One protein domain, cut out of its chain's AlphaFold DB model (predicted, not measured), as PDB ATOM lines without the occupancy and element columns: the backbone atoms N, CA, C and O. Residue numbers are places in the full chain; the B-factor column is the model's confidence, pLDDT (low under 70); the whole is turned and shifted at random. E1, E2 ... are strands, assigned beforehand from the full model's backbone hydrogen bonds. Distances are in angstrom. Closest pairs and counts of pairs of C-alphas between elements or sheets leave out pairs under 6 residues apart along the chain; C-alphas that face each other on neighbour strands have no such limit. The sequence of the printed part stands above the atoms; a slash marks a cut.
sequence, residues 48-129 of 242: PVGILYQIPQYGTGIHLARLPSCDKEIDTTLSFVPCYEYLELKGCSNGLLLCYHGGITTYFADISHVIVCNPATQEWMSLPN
ATOM      1  N   PRO A  48     130.629 146.416  92.925       68.62
ATOM      2  CA  PRO A  48     129.834 145.816  93.983       68.62
ATOM      3  C   PRO A  48     129.555 146.864  95.059       68.62
ATOM      4  O   PRO A  48     130.472 147.527  95.533       68.62
ATOM      5  N   VAL A  49     128.282 147.019  95.414       74.69
ATOM      6  CA  VAL A  49     127.861 147.855  96.540       74.69
ATOM      7  C   VAL A  49     127.315 146.924  97.603       74.69
ATOM      8  O   VAL A  49     126.379 146.157  97.355       74.69
ATOM      9  N   GLY A  50     127.916 146.984  98.777       79.38
ATOM     10  CA  GLY A  50     127.521 146.163  99.900       79.38
ATOM     11  C   GLY A  50     128.201 146.607 101.178       79.38
ATOM     12  O   GLY A  50     129.043 147.503 101.172       79.38
ATOM     13  N   ILE A  51     127.796 145.964 102.260       83.00
ATOM     14  CA  ILE A  51     128.347 146.157 103.591       83.00
ATOM     15  C   ILE A  51     129.179 144.923 103.900       83.00
ATOM     16  O   ILE A  51     128.661 143.804 103.858       83.00
ATOM     17  N   LEU A  52     130.460 145.136 104.184       84.94
ATOM     18  CA  LEU A  52     131.300 144.105 104.769       84.94
ATOM     19  C   LEU A  52     131.106 144.129 106.275       84.94
ATOM     20  O   LEU A  52     131.126 145.194 106.889       84.94
ATOM     21  N   TYR A  53     130.889 142.960 106.850       85.31
ATOM     22  CA  TYR A  53     130.699 142.819 108.279       85.31
ATOM     23  C   TYR A  53     131.302 141.504 108.755       85.31
ATOM     24  O   TYR A  53     131.375 140.518 108.022       85.31
ATOM     25  N   GLN A  54     131.724 141.510 110.008       85.69
ATOM     26  CA  GLN A  54     132.218 140.343 110.714       85.69
ATOM     27  C   GLN A  54     131.472 140.285 112.041       85.69
ATOM     28  O   GLN A  54     131.302 141.310 112.702       85.69
ATOM     29  N   ILE A  55     130.973 139.105 112.401       81.31
ATOM     30  CA  ILE A  55     130.240 138.909 113.651       81.31
ATOM     31  C   ILE A  55     131.044 137.931 114.500       81.31
ATOM     32  O   ILE A  55     130.980 136.730 114.236       81.31
ATOM     33  N   PRO A  56     131.766 138.414 115.527       71.31
ATOM     34  CA  PRO A  56     132.666 137.577 116.316       71.31
ATOM     35  C   PRO A  56     131.989 136.341 116.925       71.31
ATOM     36  O   PRO A  56     132.632 135.312 117.110       71.31
ATOM     37  N   GLN A  57     130.681 136.405 117.212       72.38
ATOM     38  CA  GLN A  57     129.936 135.289 117.808       72.38
ATOM     39  C   GLN A  57     129.687 134.112 116.846       72.38
ATOM     40  O   GLN A  57     129.358 133.022 117.311       72.38
ATOM     41  N   TYR A  58     129.825 134.307 115.530       66.31
ATOM     42  CA  TYR A  58     129.544 133.284 114.511       66.31
ATOM     43  C   TYR A  58     130.802 132.782 113.786       66.31
ATOM     44  O   TYR A  58     130.696 132.004 112.840       66.31
ATOM     45  N   GLY A  59     131.983 133.198 114.247       69.62
ATOM     46  CA  GLY A  59     133.280 132.830 113.686       69.62
ATOM     47  C   GLY A  59     134.063 134.033 113.163       69.62
ATOM     48  O   GLY A  59     133.696 135.186 113.371       69.62
ATOM     49  N   THR A  60     135.166 133.748 112.478       71.56
ATOM     50  CA  THR A  60     136.105 134.744 111.938       71.56
ATOM     51  C   THR A  60     135.818 135.115 110.481       71.56
ATOM     52  O   THR A  60     136.516 135.943 109.904       71.56
ATOM     53  N   GLY A  61     134.774 134.551 109.873       77.19
ATOM     54  CA  GLY A  61     134.416 134.833 108.485       77.19
ATOM     55  C   GLY A  61     134.017 136.294 108.261       77.19
ATOM     56  O   GLY A  61     133.186 136.844 108.985       77.19
ATOM     57  N   ILE A  62     134.583 136.914 107.224       82.75
ATOM     58  CA  ILE A  62     134.127 138.210 106.720       82.75
ATOM     59  C   ILE A  62     133.010 137.958 105.704       82.75
ATOM     60  O   ILE A  62     133.134 137.156 104.775       82.75
ATOM     61  N   HIS A  63     131.892 138.652 105.884       82.25
ATOM     62  CA  HIS A  63     130.694 138.497 105.068       82.25
ATOM     63  C   HIS A  63     130.390 139.782 104.301       82.25
ATOM     64  O   HIS A  63     130.628 140.881 104.795       82.25
ATOM     65  N   LEU A  64     129.818 139.649 103.099       80.38
ATOM     66  CA  LEU A  64     129.347 140.772 102.285       80.38
ATOM     67  C   LEU A  64     127.827 140.718 102.140       80.38
ATOM     68  O   LEU A  64     127.288 139.911 101.383       80.38
ATOM     69  N   ALA A  65     127.133 141.645 102.792       80.44
ATOM     70  CA  ALA A  65     125.739 141.931 102.490       80.44
ATOM     71  C   ALA A  65     125.680 142.812 101.237       80.44
ATOM     72  O   ALA A  65     125.947 144.014 101.293       80.44
ATOM     73  N   ARG A  66     125.368 142.222 100.079       74.38
ATOM     74  CA  ARG A  66     125.370 142.924  98.787       74.38
ATOM     75  C   ARG A  66     123.970 143.381  98.390       74.38
ATOM     76  O   ARG A  66     123.004 142.627  98.490       74.38
ATOM     77  N   LEU A  67     123.871 144.577  97.815       68.25
ATOM     78  CA  LEU A  67     122.704 144.934  97.008       68.25
ATOM     79  C   LEU A  67     122.730 144.130  95.695       68.25
ATOM     80  O   LEU A  67     123.800 144.021  95.086       68.25
ATOM     81  N   PRO A  68     121.588 143.616  95.200       59.31
ATOM     82  CA  PRO A  68     121.546 142.823  93.974       59.31
ATOM     83  C   PRO A  68     122.151 143.607  92.800       59.31
ATOM     84  O   PRO A  68     121.569 144.567  92.287       59.31
ATOM     85  N   SER A  69     123.377 143.252  92.414       58.16
ATOM     86  CA  SER A  69     124.140 143.973  91.397       58.16
ATOM     87  C   SER A  69     125.235 143.089  90.802       58.16
ATOM     88  O   SER A  69     126.291 142.971  91.397       58.16
ATOM     89  N   CYS A  70     124.994 142.535  89.607       55.78
ATOM     90  CA  CYS A  70     125.937 141.825  88.719       55.78
ATOM     91  C   CYS A  70     126.707 140.615  89.311       55.78
ATOM     92  O   CYS A  70     127.374 140.712  90.338       55.78
ATOM     93  N   ASP A  71     126.687 139.502  88.571       55.69
ATOM     94  CA  ASP A  71     127.047 138.124  88.967       55.69
ATOM     95  C   ASP A  71     128.529 137.844  89.284       55.69
ATOM     96  O   ASP A  71     128.928 136.689  89.400       55.69
ATOM     97  N   LYS A  72     129.383 138.865  89.423       61.94
ATOM     98  CA  LYS A  72     130.761 138.633  89.876       61.94
ATOM     99  C   LYS A  72     130.794 138.533  91.394       61.94
ATOM    100  O   LYS A  72     130.688 139.551  92.089       61.94
ATOM    101  N   GLU A  73     130.916 137.299  91.869       66.69
ATOM    102  CA  GLU A  73     131.148 136.953  93.266       66.69
ATOM    103  C   GLU A  73     132.479 137.569  93.719       66.69
ATOM    104  O   GLU A  73     133.491 137.466  93.023       66.69
ATOM    105  N   ILE A  74     132.457 138.297  94.836       71.12
ATOM    106  CA  ILE A  74     133.688 138.687  95.525       71.12
ATOM    107  C   ILE A  74     133.966 137.561  96.502       71.12
ATOM    108  O   ILE A  74     133.082 137.231  97.291       71.12
ATOM    109  N   ASP A  75     135.174 137.010  96.469       71.94
ATOM    110  CA  ASP A  75     135.607 136.088  97.509       71.94
ATOM    111  C   ASP A  75     135.771 136.856  98.830       71.94
ATOM    112  O   ASP A  75     136.739 137.593  99.022       71.94
ATOM    113  N   THR A  76     134.799 136.714  99.732       74.38
ATOM    114  CA  THR A  76     134.837 137.343 101.059       74.38
ATOM    115  C   THR A  76     135.561 136.489 102.091       74.38
ATOM    116  O   THR A  76     135.775 136.960 103.203       74.38
ATOM    117  N   THR A  77     135.966 135.261 101.744       78.88
ATOM    118  CA  THR A  77     136.789 134.425 102.632       78.88
ATOM    119  C   THR A  77     138.203 134.979 102.777       78.88
ATOM    120  O   THR A  77     138.879 134.676 103.753       78.88
ATOM    121  N   LEU A  78     138.630 135.815 101.819       85.06
ATOM    122  CA  LEU A  78     139.978 136.372 101.717       85.06
ATOM    123  C   LEU A  78     141.065 135.291 101.696       85.06
ATOM    124  O   LEU A  78     142.171 135.517 102.176       85.06
ATOM    125  N   SER A  79     140.771 134.137 101.088       87.12
ATOM    126  CA  SER A  79     141.666 132.971 101.004       87.12
ATOM    127  C   SER A  79     143.048 133.259 100.391       87.12
ATOM    128  O   SER A  79     144.004 132.519 100.614       87.12
ATOM    129  N   PHE A  80     143.170 134.357  99.641       87.81
ATOM    130  CA  PHE A  80     144.419 134.856  99.062       87.81
ATOM    131  C   PHE A  80     145.370 135.502 100.092       87.81
ATOM    132  O   PHE A  80     146.538 135.731  99.778       87.81
ATOM    133  N   VAL A  81     144.888 135.794 101.305       87.62
ATOM    134  CA  VAL A  81     145.677 136.316 102.427       87.62
ATOM    135  C   VAL A  81     146.144 135.145 103.309       87.62
ATOM    136  O   VAL A  81     145.330 134.301 103.691       87.62
ATOM    137  N   PRO A  82     147.436 135.061 103.679       83.12
ATOM    138  CA  PRO A  82     147.924 134.042 104.599       83.12
ATOM    139  C   PRO A  82     147.167 134.060 105.927       83.12
ATOM    140  O   PRO A  82     146.933 135.122 106.504       83.12
ATOM    141  N   CYS A  83     146.821 132.868 106.422       76.81
ATOM    142  CA  CYS A  83     146.114 132.691 107.695       76.81
ATOM    143  C   CYS A  83     144.795 133.485 107.776       76.81
ATOM    144  O   CYS A  83     144.448 134.010 108.836       76.81
ATOM    145  N   TYR A  84     144.061 133.560 106.657       79.56
ATOM    146  CA  TYR A  84     142.786 134.276 106.529       79.56
ATOM    147  C   TYR A  84     141.743 133.896 107.596       79.56
ATOM    148  O   TYR A  84     140.901 134.709 107.967       79.56
ATOM    149  N   GLU A  85     141.833 132.679 108.134       78.50
ATOM    150  CA  GLU A  85     140.975 132.140 109.195       78.50
ATOM    151  C   GLU A  85     141.066 132.924 110.515       78.50
ATOM    152  O   GLU A  85     140.191 132.787 111.364       78.50
ATOM    153  N   TYR A  86     142.095 133.755 110.690       79.44
ATOM    154  CA  TYR A  86     142.353 134.533 111.902       79.44
ATOM    155  C   TYR A  86     142.329 136.046 111.656       79.44
ATOM    156  O   TYR A  86     142.890 136.805 112.450       79.44
ATOM    157  N   LEU A  87     141.723 136.491 110.551       83.56
ATOM    158  CA  LEU A  87     141.599 137.912 110.244       83.56
ATOM    159  C   LEU A  87     140.470 138.556 111.040       83.56
ATOM    160  O   LEU A  87     139.361 138.031 111.110       83.56
ATOM    161  N   GLU A  88     140.735 139.740 111.575       84.00
ATOM    162  CA  GLU A  88     139.735 140.614 112.174       84.00
ATOM    163  C   GLU A  88     139.587 141.881 111.329       84.00
ATOM    164  O   GLU A  88     140.548 142.627 111.159       84.00
ATOM    165  N   LEU A  89     138.391 142.136 110.800       86.81
ATOM    166  CA  LEU A  89     138.077 143.333 110.030       86.81
ATOM    167  C   LEU A  89     138.006 144.548 110.961       86.81
ATOM    168  O   LEU A  89     137.160 144.606 111.851       86.81
ATOM    169  N   LYS A  90     138.853 145.548 110.712       85.81
ATOM    170  CA  LYS A  90     138.889 146.798 111.488       85.81
ATOM    171  C   LYS A  90     138.383 148.007 110.727       85.81
ATOM    172  O   LYS A  90     137.837 148.924 111.329       85.81
ATOM    173  N   GLY A  91     138.520 148.011 109.407       87.56
ATOM    174  CA  GLY A  91     138.068 149.137 108.604       87.56
ATOM    175  C   GLY A  91     138.039 148.840 107.118       87.56
ATOM    176  O   GLY A  91     138.519 147.809 106.645       87.56
ATOM    177  N   CYS A  92     137.469 149.771 106.361       89.19
ATOM    178  CA  CYS A  92     137.492 149.731 104.909       89.19
ATOM    179  C   CYS A  92     137.563 151.144 104.327       89.19
ATOM    180  O   CYS A  92     137.114 152.105 104.948       89.19
ATOM    181  N   SER A  93     138.126 151.267 103.127       90.81
ATOM    182  CA  SER A  93     138.257 152.544 102.423       90.81
ATOM    183  C   SER A  93     138.262 152.315 100.915       90.81
ATOM    184  O   SER A  93     139.155 151.653 100.389       90.81
ATOM    185  N   ASN A  94     137.224 152.789 100.216       87.50
ATOM    186  CA  ASN A  94     137.048 152.660  98.757       87.50
ATOM    187  C   ASN A  94     137.383 151.267  98.167       87.50
ATOM    188  O   ASN A  94     137.942 151.148  97.076       87.50
ATOM    189  N   GLY A  95     137.001 150.200  98.878       87.25
ATOM    190  CA  GLY A  95     137.184 148.808  98.449       87.25
ATOM    191  C   GLY A  95     138.455 148.125  98.961       87.25
ATOM    192  O   GLY A  95     138.569 146.912  98.802       87.25
ATOM    193  N   LEU A  96     139.367 148.859  99.604       92.25
ATOM    194  CA  LEU A  96     140.437 148.270 100.408       92.25
ATOM    195  C   LEU A  96     139.927 147.948 101.811       92.25
ATOM    196  O   LEU A  96     139.094 148.681 102.352       92.25
ATOM    197  N   LEU A  97     140.443 146.872 102.396       92.25
ATOM    198  CA  LEU A  97     140.148 146.439 103.759       92.25
ATOM    199  C   LEU A  97     141.380 146.581 104.635       92.25
ATOM    200  O   LEU A  97     142.494 146.346 104.174       92.25
ATOM    201  N   LEU A  98     141.142 146.937 105.892       91.12
ATOM    202  CA  LEU A  98     142.116 146.922 106.968       91.12
ATOM    203  C   LEU A  98     141.745 145.793 107.924       91.12
ATOM    204  O   LEU A  98     140.646 145.801 108.489       91.12
ATOM    205  N   CYS A  99     142.660 144.851 108.108       88.00
ATOM    206  CA  CYS A  99     142.472 143.707 108.985       88.00
ATOM    207  C   CYS A  99     143.646 143.570 109.957       88.00
ATOM    208  O   CYS A  99     144.777 143.879 109.591       88.00
ATOM    209  N   TYR A 100     143.403 143.036 111.153       82.62
ATOM    210  CA  TYR A 100     144.474 142.459 111.968       82.62
ATOM    211  C   TYR A 100     144.558 140.957 111.743       82.62
ATOM    212  O   TYR A 100     143.548 140.266 111.628       82.62
ATOM    213  N   HIS A 101     145.779 140.452 111.709       76.69
ATOM    214  CA  HIS A 101     146.095 139.040 111.798       76.69
ATOM    215  C   HIS A 101     146.198 138.610 113.269       76.69
ATOM    216  O   HIS A 101     146.756 139.339 114.084       76.69
ATOM    217  N   GLY A 102     145.731 137.401 113.601       66.06
ATOM    218  CA  GLY A 102     146.063 136.743 114.874       66.06
ATOM    219  C   GLY A 102     144.886 136.286 115.733       66.06
ATOM    220  O   GLY A 102     145.129 135.754 116.809       66.06
ATOM    221  N   GLY A 103     143.642 136.455 115.263       57.50
ATOM    222  CA  GLY A 103     142.444 135.764 115.752       57.50
ATOM    223  C   GLY A 103     142.424 135.436 117.246       57.50
ATOM    224  O   GLY A 103     142.441 134.262 117.581       57.50
ATOM    225  N   ILE A 104     142.441 136.460 118.105       49.06
ATOM    226  CA  ILE A 104     142.024 136.529 119.520       49.06
ATOM    227  C   ILE A 104     142.514 137.889 120.042       49.06
ATOM    228  O   ILE A 104     143.567 138.370 119.637       49.06
ATOM    229  N   THR A 105     141.722 138.473 120.942       49.25
ATOM    230  CA  THR A 105     141.944 139.646 121.807       49.25
ATOM    231  C   THR A 105     143.391 139.828 122.294       49.25
ATOM    232  O   THR A 105     143.703 139.616 123.470       49.25
ATOM    233  N   THR A 106     144.307 140.222 121.422       45.97
ATOM    234  CA  THR A 106     145.609 140.701 121.850       45.97
ATOM    235  C   THR A 106     145.434 142.187 122.066       45.97
ATOM    236  O   THR A 106     145.342 142.972 121.134       45.97
ATOM    237  N   TYR A 107     145.417 142.577 123.334       48.78
ATOM    238  CA  TYR A 107     145.652 143.952 123.773       48.78
ATOM    239  C   TYR A 107     147.030 144.493 123.299       48.78
ATOM    240  O   TYR A 107     147.493 145.484 123.832       48.78
ATOM    241  N   PHE A 108     147.730 143.813 122.374       51.25
ATOM    242  CA  PHE A 108     149.144 143.983 122.026       51.25
ATOM    243  C   PHE A 108     149.446 143.515 120.586       51.25
ATOM    244  O   PHE A 108     150.440 142.823 120.357       51.25
ATOM    245  N   ALA A 109     148.574 143.801 119.617       56.28
ATOM    246  CA  ALA A 109     148.887 143.505 118.221       56.28
ATOM    247  C   ALA A 109     149.959 144.488 117.710       56.28
ATOM    248  O   ALA A 109     149.689 145.675 117.554       56.28
ATOM    249  N   ASP A 110     151.175 143.992 117.456       66.00
ATOM    250  CA  ASP A 110     152.213 144.725 116.718       66.00
ATOM    251  C   ASP A 110     151.717 145.133 115.317       66.00
ATOM    252  O   ASP A 110     150.894 144.450 114.698       66.00
ATOM    253  N   ILE A 111     152.252 146.232 114.784       70.62
ATOM    254  CA  ILE A 111     151.855 146.788 113.490       70.62
ATOM    255  C   ILE A 111     152.132 145.832 112.320       70.62
ATOM    256  O   ILE A 111     151.441 145.900 111.303       70.62
ATOM    257  N   SER A 112     153.054 144.871 112.486       68.88
ATOM    258  CA  SER A 112     153.279 143.751 111.545       68.88
ATOM    259  C   SER A 112     152.022 142.942 111.277       68.88
ATOM    260  O   SER A 112     151.877 142.352 110.205       68.88
ATOM    261  N   HIS A 113     151.126 142.869 112.259       79.44
ATOM    262  CA  HIS A 113     149.892 142.111 112.152       79.44
ATOM    263  C   HIS A 113     148.811 142.875 111.387       79.44
ATOM    264  O   HIS A 113     147.770 142.298 111.082       79.44
ATOM    265  N   VAL A 114     149.040 144.144 111.041       86.88
ATOM    266  CA  VAL A 114     148.120 144.923 110.214       86.88
ATOM    267  C   VAL A 114     148.269 144.518 108.760       86.88
ATOM    268  O   VAL A 114     149.346 144.609 108.171       86.88
ATOM    269  N   ILE A 115     147.154 144.136 108.156       89.94
ATOM    270  CA  ILE A 115     147.048 143.769 106.754       89.94
ATOM    271  C   ILE A 115     146.126 144.758 106.052       89.94
ATOM    272  O   ILE A 115     145.019 145.038 106.511       89.94
ATOM    273  N   VAL A 116     146.573 145.243 104.896       93.69
ATOM    274  CA  VAL A 116     145.729 145.934 103.925       93.69
ATOM    275  C   VAL A 116     145.536 145.014 102.729       93.69
ATOM    276  O   VAL A 116     146.507 144.517 102.155       93.69
ATOM    277  N   CYS A 117     144.290 144.766 102.341       92.69
ATOM    278  CA  CYS A 117     144.002 143.902 101.203       92.69
ATOM    279  C   CYS A 117     142.899 144.453 100.301       92.69
ATOM    280  O   CYS A 117     142.042 145.236 100.713       92.69
ATOM    281  N   ASN A 118     142.931 144.029  99.041       90.06
ATOM    282  CA  ASN A 118     141.930 144.348  98.037       90.06
ATOM    283  C   ASN A 118     141.230 143.060  97.581       90.06
ATOM    284  O   ASN A 118     141.756 142.349  96.721       90.06
ATOM    285  N   PRO A 119     140.017 142.763  98.081       85.50
ATOM    286  CA  PRO A 119     139.271 141.566  97.688       85.50
ATOM    287  C   PRO A 119     138.940 141.511  96.191       85.50
ATOM    288  O   PRO A 119     138.735 140.434  95.640       85.50
ATOM    289  N   ALA A 120     138.875 142.663  95.512       79.12
ATOM    290  CA  ALA A 120     138.547 142.725  94.090       79.12
ATOM    291  C   ALA A 120     139.744 142.417  93.179       79.12
ATOM    292  O   ALA A 120     139.535 142.005  92.035       79.12
ATOM    293  N   THR A 121     140.976 142.645  93.649       83.56
ATOM    294  CA  THR A 121     142.205 142.302  92.909       83.56
ATOM    295  C   THR A 121     142.944 141.101  93.488       83.56
ATOM    296  O   THR A 121     143.859 140.613  92.837       83.56
ATOM    297  N   GLN A 122     142.520 140.596  94.652       87.25
ATOM    298  CA  GLN A 122     143.211 139.552  95.417       87.25
ATOM    299  C   GLN A 122     144.655 139.943  95.769       87.25
ATOM    300  O   GLN A 122     145.539 139.097  95.885       87.25
ATOM    301  N   GLU A 123     144.893 141.246  95.940       90.81
ATOM    302  CA  GLU A 123     146.195 141.790  96.309       90.81
ATOM    303  C   GLU A 123     146.253 142.118  97.800       90.81
ATOM    304  O   GLU A 123     145.285 142.549  98.432       90.81
ATOM    305  N   TRP A 124     147.431 141.829  98.322       93.12
ATOM    306  CA  TRP A 124     147.881 141.815  99.698       93.12
ATOM    307  C   TRP A 124     149.031 142.706 100.139       93.12
ATOM    308  O   TRP A 124     150.031 142.713  99.422       93.12
ATOM    309  N   MET A 125     149.007 143.313 101.324       92.06
ATOM    310  CA  MET A 125     150.258 143.581 102.042       92.06
ATOM    311  C   MET A 125     150.082 143.672 103.557       92.06
ATOM    312  O   MET A 125     149.046 144.122 104.038       92.06
ATOM    313  N   SER A 126     151.117 143.284 104.301       89.50
ATOM    314  CA  SER A 126     151.272 143.649 105.710       89.50
ATOM    315  C   SER A 126     151.951 145.015 105.826       89.50
ATOM    316  O   SER A 126     152.792 145.360 104.987       89.50
ATOM    317  N   LEU A 127     151.622 145.791 106.858       87.81
ATOM    318  CA  LEU A 127     152.378 147.005 107.153       87.81
ATOM    319  C   LEU A 127     153.797 146.650 107.637       87.81
ATOM    320  O   LEU A 127     153.989 145.622 108.288       87.81
ATOM    321  N   PRO A 128     154.816 147.456 107.290       84.50
ATOM    322  CA  PRO A 128     156.181 147.191 107.719       84.50
ATOM    323  C   PRO A 128     156.395 147.589 109.186       84.50
ATOM    324  O   PRO A 128     155.948 148.650 109.616       84.50
ATOM    325  N   ASN A 129     157.203 146.803 109.905       75.31
ATOM    326  CA  ASN A 129     157.624 147.050 111.299       75.31
ATOM    327  C   ASN A 129     158.631 148.195 111.471       75.31
ATOM    328  O   ASN A 129     159.349 148.269 112.463       75.31
TER     329      ASN A 129
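Overview. This is residues 48 to 129 of the 242 residues of the protein "F-box domain-containing protein" of Triticum turgidum subsp. durum (UniProt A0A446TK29). This domain has little regular structure: a strongly twisted meander sheet, E3 E4 E5 E6, each strand the antiparallel neighbour of the one before, with hairpin E1 and E2 near E3. The class is all strand: 82 residues are printed, 32 in six named strands, E1 to E6 along the chain. It is compact, spanning 40 by 28 by 19 A, radius of gyration of the C-alphas 12.7 A.

Arrangement. Start at E1, residues 50 to 54, a hairpin with E2, residues 62 to 66; N 51 and O 65 are within hydrogen-bond range, 2.9 A. In E3, residues 87 to 93, C-alpha 89 comes closest to E1, 6.6 A from C-alpha 54. E3 forms a hairpin with E4, residues 96 to 101: N 88 and O 100, 2.9 A.

Along the chain. Find C-alpha 50, where E1 begins, at (127.521, 146.163, 99.900). E5, residues 114 to 118, precedes E6, residues 123 to 126, ending at (151.272, 143.649, 105.710).

Size, cuts and confidence. Links E2 to E3 and E4 to E5 are long; pLDDT is under 70 at 20 residues, among them residues 67 to 73 and 102 to 110.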